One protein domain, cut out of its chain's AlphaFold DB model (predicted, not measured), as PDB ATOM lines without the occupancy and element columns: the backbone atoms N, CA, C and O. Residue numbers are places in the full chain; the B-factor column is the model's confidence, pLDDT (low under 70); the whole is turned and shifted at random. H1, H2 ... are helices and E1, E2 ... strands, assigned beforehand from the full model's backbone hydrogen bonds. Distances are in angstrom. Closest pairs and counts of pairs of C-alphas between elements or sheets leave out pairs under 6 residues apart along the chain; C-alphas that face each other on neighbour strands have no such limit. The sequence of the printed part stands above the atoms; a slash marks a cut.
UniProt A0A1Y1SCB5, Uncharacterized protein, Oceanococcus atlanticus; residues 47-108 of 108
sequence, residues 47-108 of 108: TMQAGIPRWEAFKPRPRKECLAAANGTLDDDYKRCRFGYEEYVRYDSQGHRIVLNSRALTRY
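This is residues 47 to 108 of the 108 residues of an uncharacterized protein of Oceanococcus atlanticus (UniProt A0A1Y1SCB5). A narrow, strongly twisted three-stranded sheet has a helical hairpin, H2 and H3, at one end and short H1 at the other. The printed part has 62 residues with three named helices and three named strands, ordered H1 E1 H2 H3 E2 E3; the antiparallel sheet runs E1 E2 E3, class mixed. It is loose, radius of gyration of the C-alphas 14.1 A, spanning 43 by 23 by 15 A.

E1 is residues 54 to 58, E2 85 to 91, 18.5 A, and E3 97 to 104, 18.9 A, ending at C-alpha (155.059, 110.582, 140.744). H1, 47 to 51, begins at C-alpha (183.401, 109.063, 152.922); H2 is 63 to 69, H3 76 to 83.

N 56 and O 87 of E1 and E2 are 2.8 A apart; in the hairpin E2 and E3, N 88 and O 101, 2.8 A. H2 and H3 touch, closest C-alphas Cys 66 and Tyr 78, 5.4 A. H3 and H1 only graze the sheet. Every O i to N i+4 pair is within hydrogen-bond range in H2 and H3; H1 has 0 of 1, and 0 of 2 i+3 pairs.

The printed part has no cut. Residues 47 to 51 and 106 to 108 have pLDDT under 70.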
ATOM      1  N   THR A  47     183.515 107.624 152.626       47.69
ATOM      2  CA  THR A  47     183.401 109.063 152.922       47.69
ATOM      3  C   THR A  47     182.637 109.848 151.858       47.69
ATOM      4  O   THR A  47     182.043 110.878 152.169       47.69
ATOM      5  N   MET A  48     182.621 109.389 150.600       48.03
ATOM      6  CA  MET A  48     181.921 110.096 149.516       48.03
ATOM      7  C   MET A  48     180.424 109.778 149.447       48.03
ATOM      8  O   MET A  48     179.661 110.588 148.926       48.03
ATOM      9  N   GLN A  49     179.966 108.649 149.995       55.28
ATOM     10  CA  GLN A  49     178.546 108.280 149.956       55.28
ATOM     11  C   GLN A  49     177.634 109.203 150.774       55.28
ATOM     12  O   GLN A  49     176.459 109.337 150.432       55.28
ATOM     13  N   ALA A  50     178.164 109.878 151.800       58.50
ATOM     14  CA  ALA A  50     177.378 110.708 152.716       58.50
ATOM     15  C   ALA A  50     176.724 111.941 152.058       58.50
ATOM     16  O   ALA A  50     175.851 112.551 152.663       58.50
ATOM     17  N   GLY A  51     177.096 112.295 150.821       63.72
ATOM     18  CA  GLY A  51     176.558 113.465 150.119       63.72
ATOM     19  C   GLY A  51     176.062 113.210 148.698       63.72
ATOM     20  O   GLY A  51     175.693 114.173 148.025       63.72
ATOM     21  N   ILE A  52     176.056 111.963 148.211       78.88
ATOM     22  CA  ILE A  52     175.627 111.680 146.834       78.88
ATOM     23  C   ILE A  52     174.096 111.674 146.780       78.88
ATOM     24  O   ILE A  52     173.465 110.836 147.432       78.88
ATOM     25  N   PRO A  53     173.476 112.586 146.014       86.12
ATOM     26  CA  PRO A  53     172.034 112.605 145.883       86.12
ATOM     27  C   PRO A  53     171.526 111.379 145.110       86.12
ATOM     28  O   PRO A  53     172.083 111.002 144.076       86.12
ATOM     29  N   ARG A  54     170.450 110.759 145.603       85.88
ATOM     30  CA  ARG A  54     169.870 109.522 145.057       85.88
ATOM     31  C   ARG A  54     168.350 109.584 144.993       85.88
ATOM     32  O   ARG A  54     167.719 110.296 145.766       85.88
ATOM     33  N   TRP A  55     167.765 108.819 144.076       85.56
ATOM     34  CA  TRP A  55     166.316 108.632 144.020       85.56
ATOM     35  C   TRP A  55     165.884 107.586 145.046       85.56
ATOM     36  O   TRP A  55     166.375 106.459 145.038       85.56
ATOM     37  N   GLU A  56     164.952 107.961 145.915       88.31
ATOM     38  CA  GLU A  56     164.301 107.074 146.873       88.31
ATOM     39  C   GLU A  56     162.844 106.875 146.469       88.31
ATOM     40  O   GLU A  56     162.075 107.835 146.387       88.31
ATOM     41  N   ALA A  57     162.477 105.622 146.197       87.56
ATOM     42  CA  ALA A  57     161.143 105.254 145.749       87.56
ATOM     43  C   ALA A  57     160.238 104.859 146.921       87.56
ATOM     44  O   ALA A  57     160.544 103.954 147.700       87.56
ATOM     45  N   PHE A  58     159.073 105.493 146.983       87.50
ATOM     46  CA  PHE A  58     158.005 105.205 147.929       87.50
ATOM     47  C   PHE A  58     156.909 104.427 147.214       87.50
ATOM     48  O   PHE A  58     156.222 104.946 146.331       87.50
ATOM     49  N   LYS A  59     156.759 103.156 147.590       86.00
ATOM     50  CA  LYS A  59     155.820 102.244 146.935       86.00
ATOM     51  C   LYS A  59     154.361 102.673 147.161       86.00
ATOM     52  O   LYS A  59     154.030 103.142 148.253       86.00
ATOM     53  N   PRO A  60     153.482 102.464 146.164       88.38
ATOM     54  CA  PRO A  60     152.050 102.680 146.324       88.38
ATOM     55  C   PRO A  60     151.475 101.784 147.424       88.38
ATOM     56  O   PRO A  60     151.818 100.605 147.532       88.38
ATOM     57  N   ARG A  61     150.563 102.348 148.216       88.62
ATOM     58  CA  ARG A  61     149.828 101.661 149.285       88.62
ATOM     59  C   ARG A  61     148.352 101.460 148.919       88.62
ATOM     60  O   ARG A  61     147.820 102.159 148.046       88.62
ATOM     61  N   PRO A  62     147.660 100.496 149.551       90.19
ATOM     62  CA  PRO A  62     146.256 100.236 149.265       90.19
ATOM     63  C   PRO A  62     145.367 101.417 149.670       90.19
ATOM     64  O   PRO A  62     145.607 102.117 150.653       90.19
ATOM     65  N   ARG A  63     144.267 101.601 148.927       87.06
ATOM     66  CA  ARG A  63     143.312 102.711 149.105       87.06
ATOM     67  C   ARG A  63     142.840 102.883 150.551       87.06
ATOM     68  O   ARG A  63     142.734 104.014 151.004       87.06
ATOM     69  N   LYS A  64     142.550 101.785 151.257       90.69
ATOM     70  CA  LYS A  64     142.052 101.818 152.641       90.69
ATOM     71  C   LYS A  64     143.065 102.457 153.596       90.69
ATOM     72  O   LYS A  64     142.676 103.266 154.426       90.69
ATOM     73  N   GLU A  65     144.347 102.136 153.439       89.38
ATOM     74  CA  GLU A  65     145.422 102.709 154.256       89.38
ATOM     75  C   GLU A  65     145.658 104.180 153.922       89.38
ATOM     76  O   GLU A  65     145.796 104.999 154.824       89.38
ATOM     77  N   CYS A  66     145.642 104.540 152.637       88.56
ATOM     78  CA  CYS A  66     145.822 105.931 152.227       88.56
ATOM     79  C   CYS A  66     144.645 106.825 152.628       88.56
ATOM     80  O   CYS A  66     144.865 107.962 153.025       88.56
ATOM     81  N   LEU A  67     143.407 106.321 152.569       89.19
ATOM     82  CA  LEU A  67     142.234 107.043 153.070       89.19
ATOM     83  C   LEU A  67     142.284 107.216 154.586       89.19
ATOM     84  O   LEU A  67     141.949 108.287 155.075       89.19
ATOM     85  N   ALA A  68     142.712 106.187 155.322       90.00
ATOM     86  CA  ALA A  68     142.884 106.291 156.767       90.00
ATOM     87  C   ALA A  68     143.959 107.330 157.128       90.00
ATOM     88  O   ALA A  68     143.747 108.143 158.020       90.00
ATOM     89  N   ALA A  69     145.077 107.349 156.393       84.25
ATOM     90  CA  ALA A  69     146.148 108.326 156.582       84.25
ATOM     91  C   ALA A  69     145.730 109.760 156.210       84.25
ATOM     92  O   ALA A  69     146.172 110.704 156.856       84.25
ATOM     93  N   ALA A  70     144.868 109.921 155.204       86.12
ATOM     94  CA  ALA A  70     144.352 111.215 154.756       86.12
ATOM     95  C   ALA A  70     143.048 111.637 155.463       86.12
ATOM     96  O   ALA A  70     142.361 112.542 154.996       86.12
ATOM     97  N   ASN A  71     142.666 110.961 156.556       87.44
ATOM     98  CA  ASN A  71     141.438 111.227 157.314       87.44
ATOM     99  C   ASN A  71     140.156 111.269 156.447       87.44
ATOM    100  O   ASN A  71     139.240 112.050 156.687       87.44
ATOM    101  N   GLY A  72     140.100 110.428 155.410       84.38
ATOM    102  CA  GLY A  72     138.977 110.339 154.475       84.38
ATOM    103  C   GLY A  72     139.013 111.326 153.302       84.38
ATOM    104  O   GLY A  72     138.157 111.220 152.421       84.38
ATOM    105  N   THR A  73     139.995 112.227 153.234       86.12
ATOM    106  CA  THR A  73     140.092 113.236 152.169       86.12
ATOM    107  C   THR A  73     140.923 112.737 150.982       86.12
ATOM    108  O   THR A  73     141.890 111.989 151.132       86.12
ATOM    109  N   LEU A  74     140.533 113.128 149.765       85.94
ATOM    110  CA  LEU A  74     141.195 112.750 148.508       85.94
ATOM    111  C   LEU A  74     142.222 113.805 148.056       85.94
ATOM    112  O   LEU A  74     142.246 114.196 146.888       85.94
ATOM    113  N   ASP A  75     143.065 114.257 148.982       87.69
ATOM    114  CA  ASP A  75     144.087 115.277 148.727       87.69
ATOM    115  C   ASP A  75     145.328 114.715 148.010       87.69
ATOM    116  O   ASP A  75     145.437 113.520 147.708       87.69
ATOM    117  N   ASP A  76     146.304 115.576 147.728       84.81
ATOM    118  CA  ASP A  76     147.545 115.168 147.066       84.81
ATOM    119  C   ASP A  76     148.356 114.166 147.899       84.81
ATOM    120  O   ASP A  76     148.975 113.269 147.328       84.81
ATOM    121  N   ASP A  77     148.259 114.202 149.229       85.31
ATOM    122  CA  ASP A  77     148.856 113.184 150.102       85.31
ATOM    123  C   ASP A  77     148.209 111.808 149.916       85.31
ATOM    124  O   ASP A  77     148.904 110.784 149.870       85.31
ATOM    125  N   TYR A  78     146.887 111.769 149.712       88.88
ATOM    126  CA  TYR A  78     146.192 110.537 149.351       88.88
ATOM    127  C   TYR A  78     146.693 110.013 148.000       88.88
ATOM    128  O   TYR A  78     147.006 108.825 147.884       88.88
ATOM    129  N   LYS A  79     146.829 110.881 146.987       86.94
ATOM    130  CA  LYS A  79     147.335 110.489 145.659       86.94
ATOM    131  C   LYS A  79     148.774 109.979 145.735       86.94
ATOM    132  O   LYS A  79     149.060 108.899 145.219       86.94
ATOM    133  N   ARG A  80     149.663 110.694 146.432       87.19
ATOM    134  CA  ARG A  80     151.062 110.287 146.656       87.19
ATOM    135  C   ARG A  80     151.145 108.939 147.360       87.19
ATOM    136  O   ARG A  80     151.912 108.078 146.942       87.19
ATOM    137  N   CYS A  81     150.317 108.717 148.380       88.19
ATOM    138  CA  CYS A  81     150.230 107.428 149.059       88.19
ATOM    139  C   CYS A  81     149.720 106.317 148.126       88.19
ATOM    140  O   CYS A  81     150.265 105.212 148.114       88.19
ATOM    141  N   ARG A  82     148.681 106.599 147.331       89.81
ATOM    142  CA  ARG A  82     147.981 105.601 146.514       89.81
ATOM    143  C   ARG A  82     148.769 105.166 145.282       89.81
ATOM    144  O   ARG A  82     148.669 103.996 144.901       89.81
ATOM    145  N   PHE A  83     149.486 106.091 144.651       87.75
ATOM    146  CA  PHE A  83     150.209 105.871 143.392       87.75
ATOM    147  C   PHE A  83     151.723 105.749 143.579       87.75
ATOM    148  O   PHE A  83     152.413 105.268 142.683       87.75
ATOM    149  N   GLY A  84     152.231 106.102 144.760       88.25
ATOM    150  CA  GLY A  84     153.657 106.120 145.028       88.25
ATOM    151  C   GLY A  84     154.357 107.293 144.342       88.25
ATOM    152  O   GLY A  84     153.850 107.930 143.412       88.25
ATOM    153  N   TYR A  85     155.546 107.603 144.829       89.88
ATOM    154  CA  TYR A  85     156.343 108.729 144.362       89.88
ATOM    155  C   TYR A  85     157.822 108.424 144.564       89.88
ATOM    156  O   TYR A  85     158.182 107.545 145.342       89.88
ATOM    157  N   GLU A  86     158.684 109.140 143.862       88.88
ATOM    158  CA  GLU A  86     160.122 109.102 144.088       88.88
ATOM    159  C   GLU A  86     160.598 110.489 144.475       88.88
ATOM    160  O   GLU A  86     160.174 111.488 143.890       88.88
ATOM    161  N   GLU A  87     161.498 110.547 145.447       91.69
ATOM    162  CA  GLU A  87     162.153 111.787 145.845       91.69
ATOM    163  C   GLU A  87     163.642 111.685 145.567       91.69
ATOM    164  O   GLU A  87     164.290 110.696 145.904       91.69
ATOM    165  N   TYR A  88     164.184 112.719 144.938       89.19
ATOM    166  CA  TYR A  88     165.614 112.882 144.792       89.19
ATOM    167  C   TYR A  88     166.132 113.529 146.063       89.19
ATOM    168  O   TYR A  88     165.829 114.691 146.334       89.19
ATOM    169  N   VAL A  89     166.863 112.767 146.865       91.00
ATOM    170  CA  VAL A  89     167.290 113.190 148.194       91.00
ATOM    171  C   VAL A  89     168.792 113.222 148.304       91.00
ATOM    172  O   VAL A  89     169.491 112.414 147.698       91.00
ATOM    173  N   ARG A  90     169.278 114.127 149.140       89.56
ATOM    174  CA  ARG A  90     170.653 114.151 149.623       89.56
ATOM    175  C   ARG A  90     170.627 114.163 151.143       89.56
ATOM    176  O   ARG A  90     169.725 114.754 151.729       89.56
ATOM    177  N   TYR A  91     171.626 113.562 151.763       85.69
ATOM    178  CA  TYR A  91     171.853 113.697 153.194       85.69
ATOM    179  C   TYR A  91     172.933 114.754 153.429       85.69
ATOM    180  O   TYR A  91     173.872 114.870 152.640       85.69
ATOM    181  N   ASP A  92     172.749 115.606 154.433       82.88
ATOM    182  CA  ASP A  92     173.807 116.522 154.859       82.88
ATOM    183  C   ASP A  92     174.857 115.796 155.723       82.88
ATOM    184  O   ASP A  92     174.736 114.607 156.025       82.88
ATOM    185  N   SER A  93     175.899 116.516 156.140       80.62
ATOM    186  CA  SER A  93     176.947 115.972 157.014       80.62
ATOM    187  C   SER A  93     176.455 115.594 158.419       80.62
ATOM    188  O   SER A  93     177.189 114.935 159.152       80.62
ATOM    189  N   GLN A  94     175.237 115.996 158.798       86.06
ATOM    190  CA  GLN A  94     174.568 115.641 160.052       86.06
ATOM    191  C   GLN A  94     173.556 114.493 159.868       86.06
ATOM    192  O   GLN A  94     172.945 114.051 160.839       86.06
ATOM    193  N   GLY A  95     173.389 113.982 158.642       80.88
ATOM    194  CA  GLY A  95     172.427 112.935 158.304       80.88
ATOM    195  C   GLY A  95     170.990 113.432 158.118       80.88
ATOM    196  O   GLY A  95     170.076 112.611 158.020       80.88
ATOM    197  N   HIS A  96     170.750 114.743 158.039       86.69
ATOM    198  CA  HIS A  96     169.427 115.266 157.723       86.69
ATOM    199  C   HIS A  96     169.097 115.057 156.250       86.69
ATOM    200  O   HIS A  96     169.899 115.318 155.350       86.69
ATOM    201  N   ARG A  97     167.867 114.611 156.008       87.75
ATOM    202  CA  ARG A  97     167.336 114.368 154.671       87.75
ATOM    203  C   ARG A  97     166.906 115.681 154.022       87.75
ATOM    204  O   ARG A  97     165.989 116.341 154.501       87.75
ATOM    205  N   ILE A  98     167.510 116.002 152.887       88.25
ATOM    206  CA  ILE A  98     167.170 117.154 152.053       88.25
ATOM    207  C   ILE A  98     166.538 116.637 150.763       88.25
ATOM    208  O   ILE A  98     167.186 115.933 149.987       88.25
ATOM    209  N   VAL A  99     165.276 116.997 150.519       91.56
ATOM    210  CA  VAL A  99     164.575 116.680 149.268       91.56
ATOM    211  C   VAL A  99     164.917 117.743 148.229       91.56
ATOM    212  O   VAL A  99     164.637 118.922 148.424       91.56
ATOM    213  N   LEU A 100     165.529 117.323 147.128       90.56
ATOM    214  CA  LEU A 100     165.913 118.182 146.009       90.56
ATOM    215  C   LEU A 100     164.842 118.209 144.915       90.56
ATOM    216  O   LEU A 100     164.668 119.221 144.244       90.56
ATOM    217  N   ASN A 101     164.150 117.087 144.702       89.94
ATOM    218  CA  ASN A 101     163.076 116.972 143.718       89.94
ATOM    219  C   ASN A 101     162.111 115.841 144.102       89.94
ATOM    220  O   ASN A 101     162.484 114.928 144.837       89.94
ATOM    221  N   SER A 102     160.893 115.865 143.569       89.19
ATOM    222  CA  SER A 102     159.892 114.813 143.733       89.19
ATOM    223  C   SER A 102     159.159 114.555 142.422       89.19
ATOM    224  O   SER A 102     158.783 115.499 141.727       89.19
ATOM    225  N   ARG A 103     158.894 113.287 142.102       87.06
ATOM    226  CA  ARG A 103     158.090 112.885 140.940       87.06
ATOM    227  C   ARG A 103     157.119 111.766 141.297       87.06
ATOM    228  O   ARG A 103     157.405 110.946 142.161       87.06
ATOM    229  N   ALA A 104     155.980 111.709 140.616       85.06
ATOM    230  CA  ALA A 104     155.059 110.582 140.744       85.06
ATOM    231  C   ALA A 104     155.626 109.341 140.036       85.06
ATOM    232  O   ALA A 104     156.191 109.462 138.947       85.06
ATOM    233  N   LEU A 105     155.457 108.157 140.636       78.75
ATOM    234  CA  LEU A 105     155.874 106.885 140.025       78.75
ATOM    235  C   LEU A 105     154.980 106.496 138.846       78.75
ATOM    236  O   LEU A 105     155.437 105.927 137.860       78.75
ATOM    237  N   THR A 106     153.689 106.793 138.953       69.62
ATOM    238  CA  THR A 106     152.698 106.538 137.909       69.62
ATOM    239  C   THR A 106     152.119 107.872 137.465       69.62
ATOM    240  O   THR A 106     151.671 108.656 138.302       69.62
ATOM    241  N   ARG A 107     152.147 108.149 136.155       60.34
ATOM    242  CA  ARG A 107     151.357 109.245 135.582       60.34
ATOM    243  C   ARG A 107     149.893 108.804 135.590       60.34
ATOM    244  O   ARG A 107     149.594 107.723 135.089       60.34
ATOM    245  N   TYR A 108     149.063 109.606 136.245       54.53
ATOM    246  CA  TYR A 108     147.625 109.405 136.427       54.53
ATOM    247  C   TYR A 108     146.878 109.360 135.094       54.53
ATOM    248  O   TYR A 108     147.294 110.111 134.179       54.53
TER     249      TYR A 108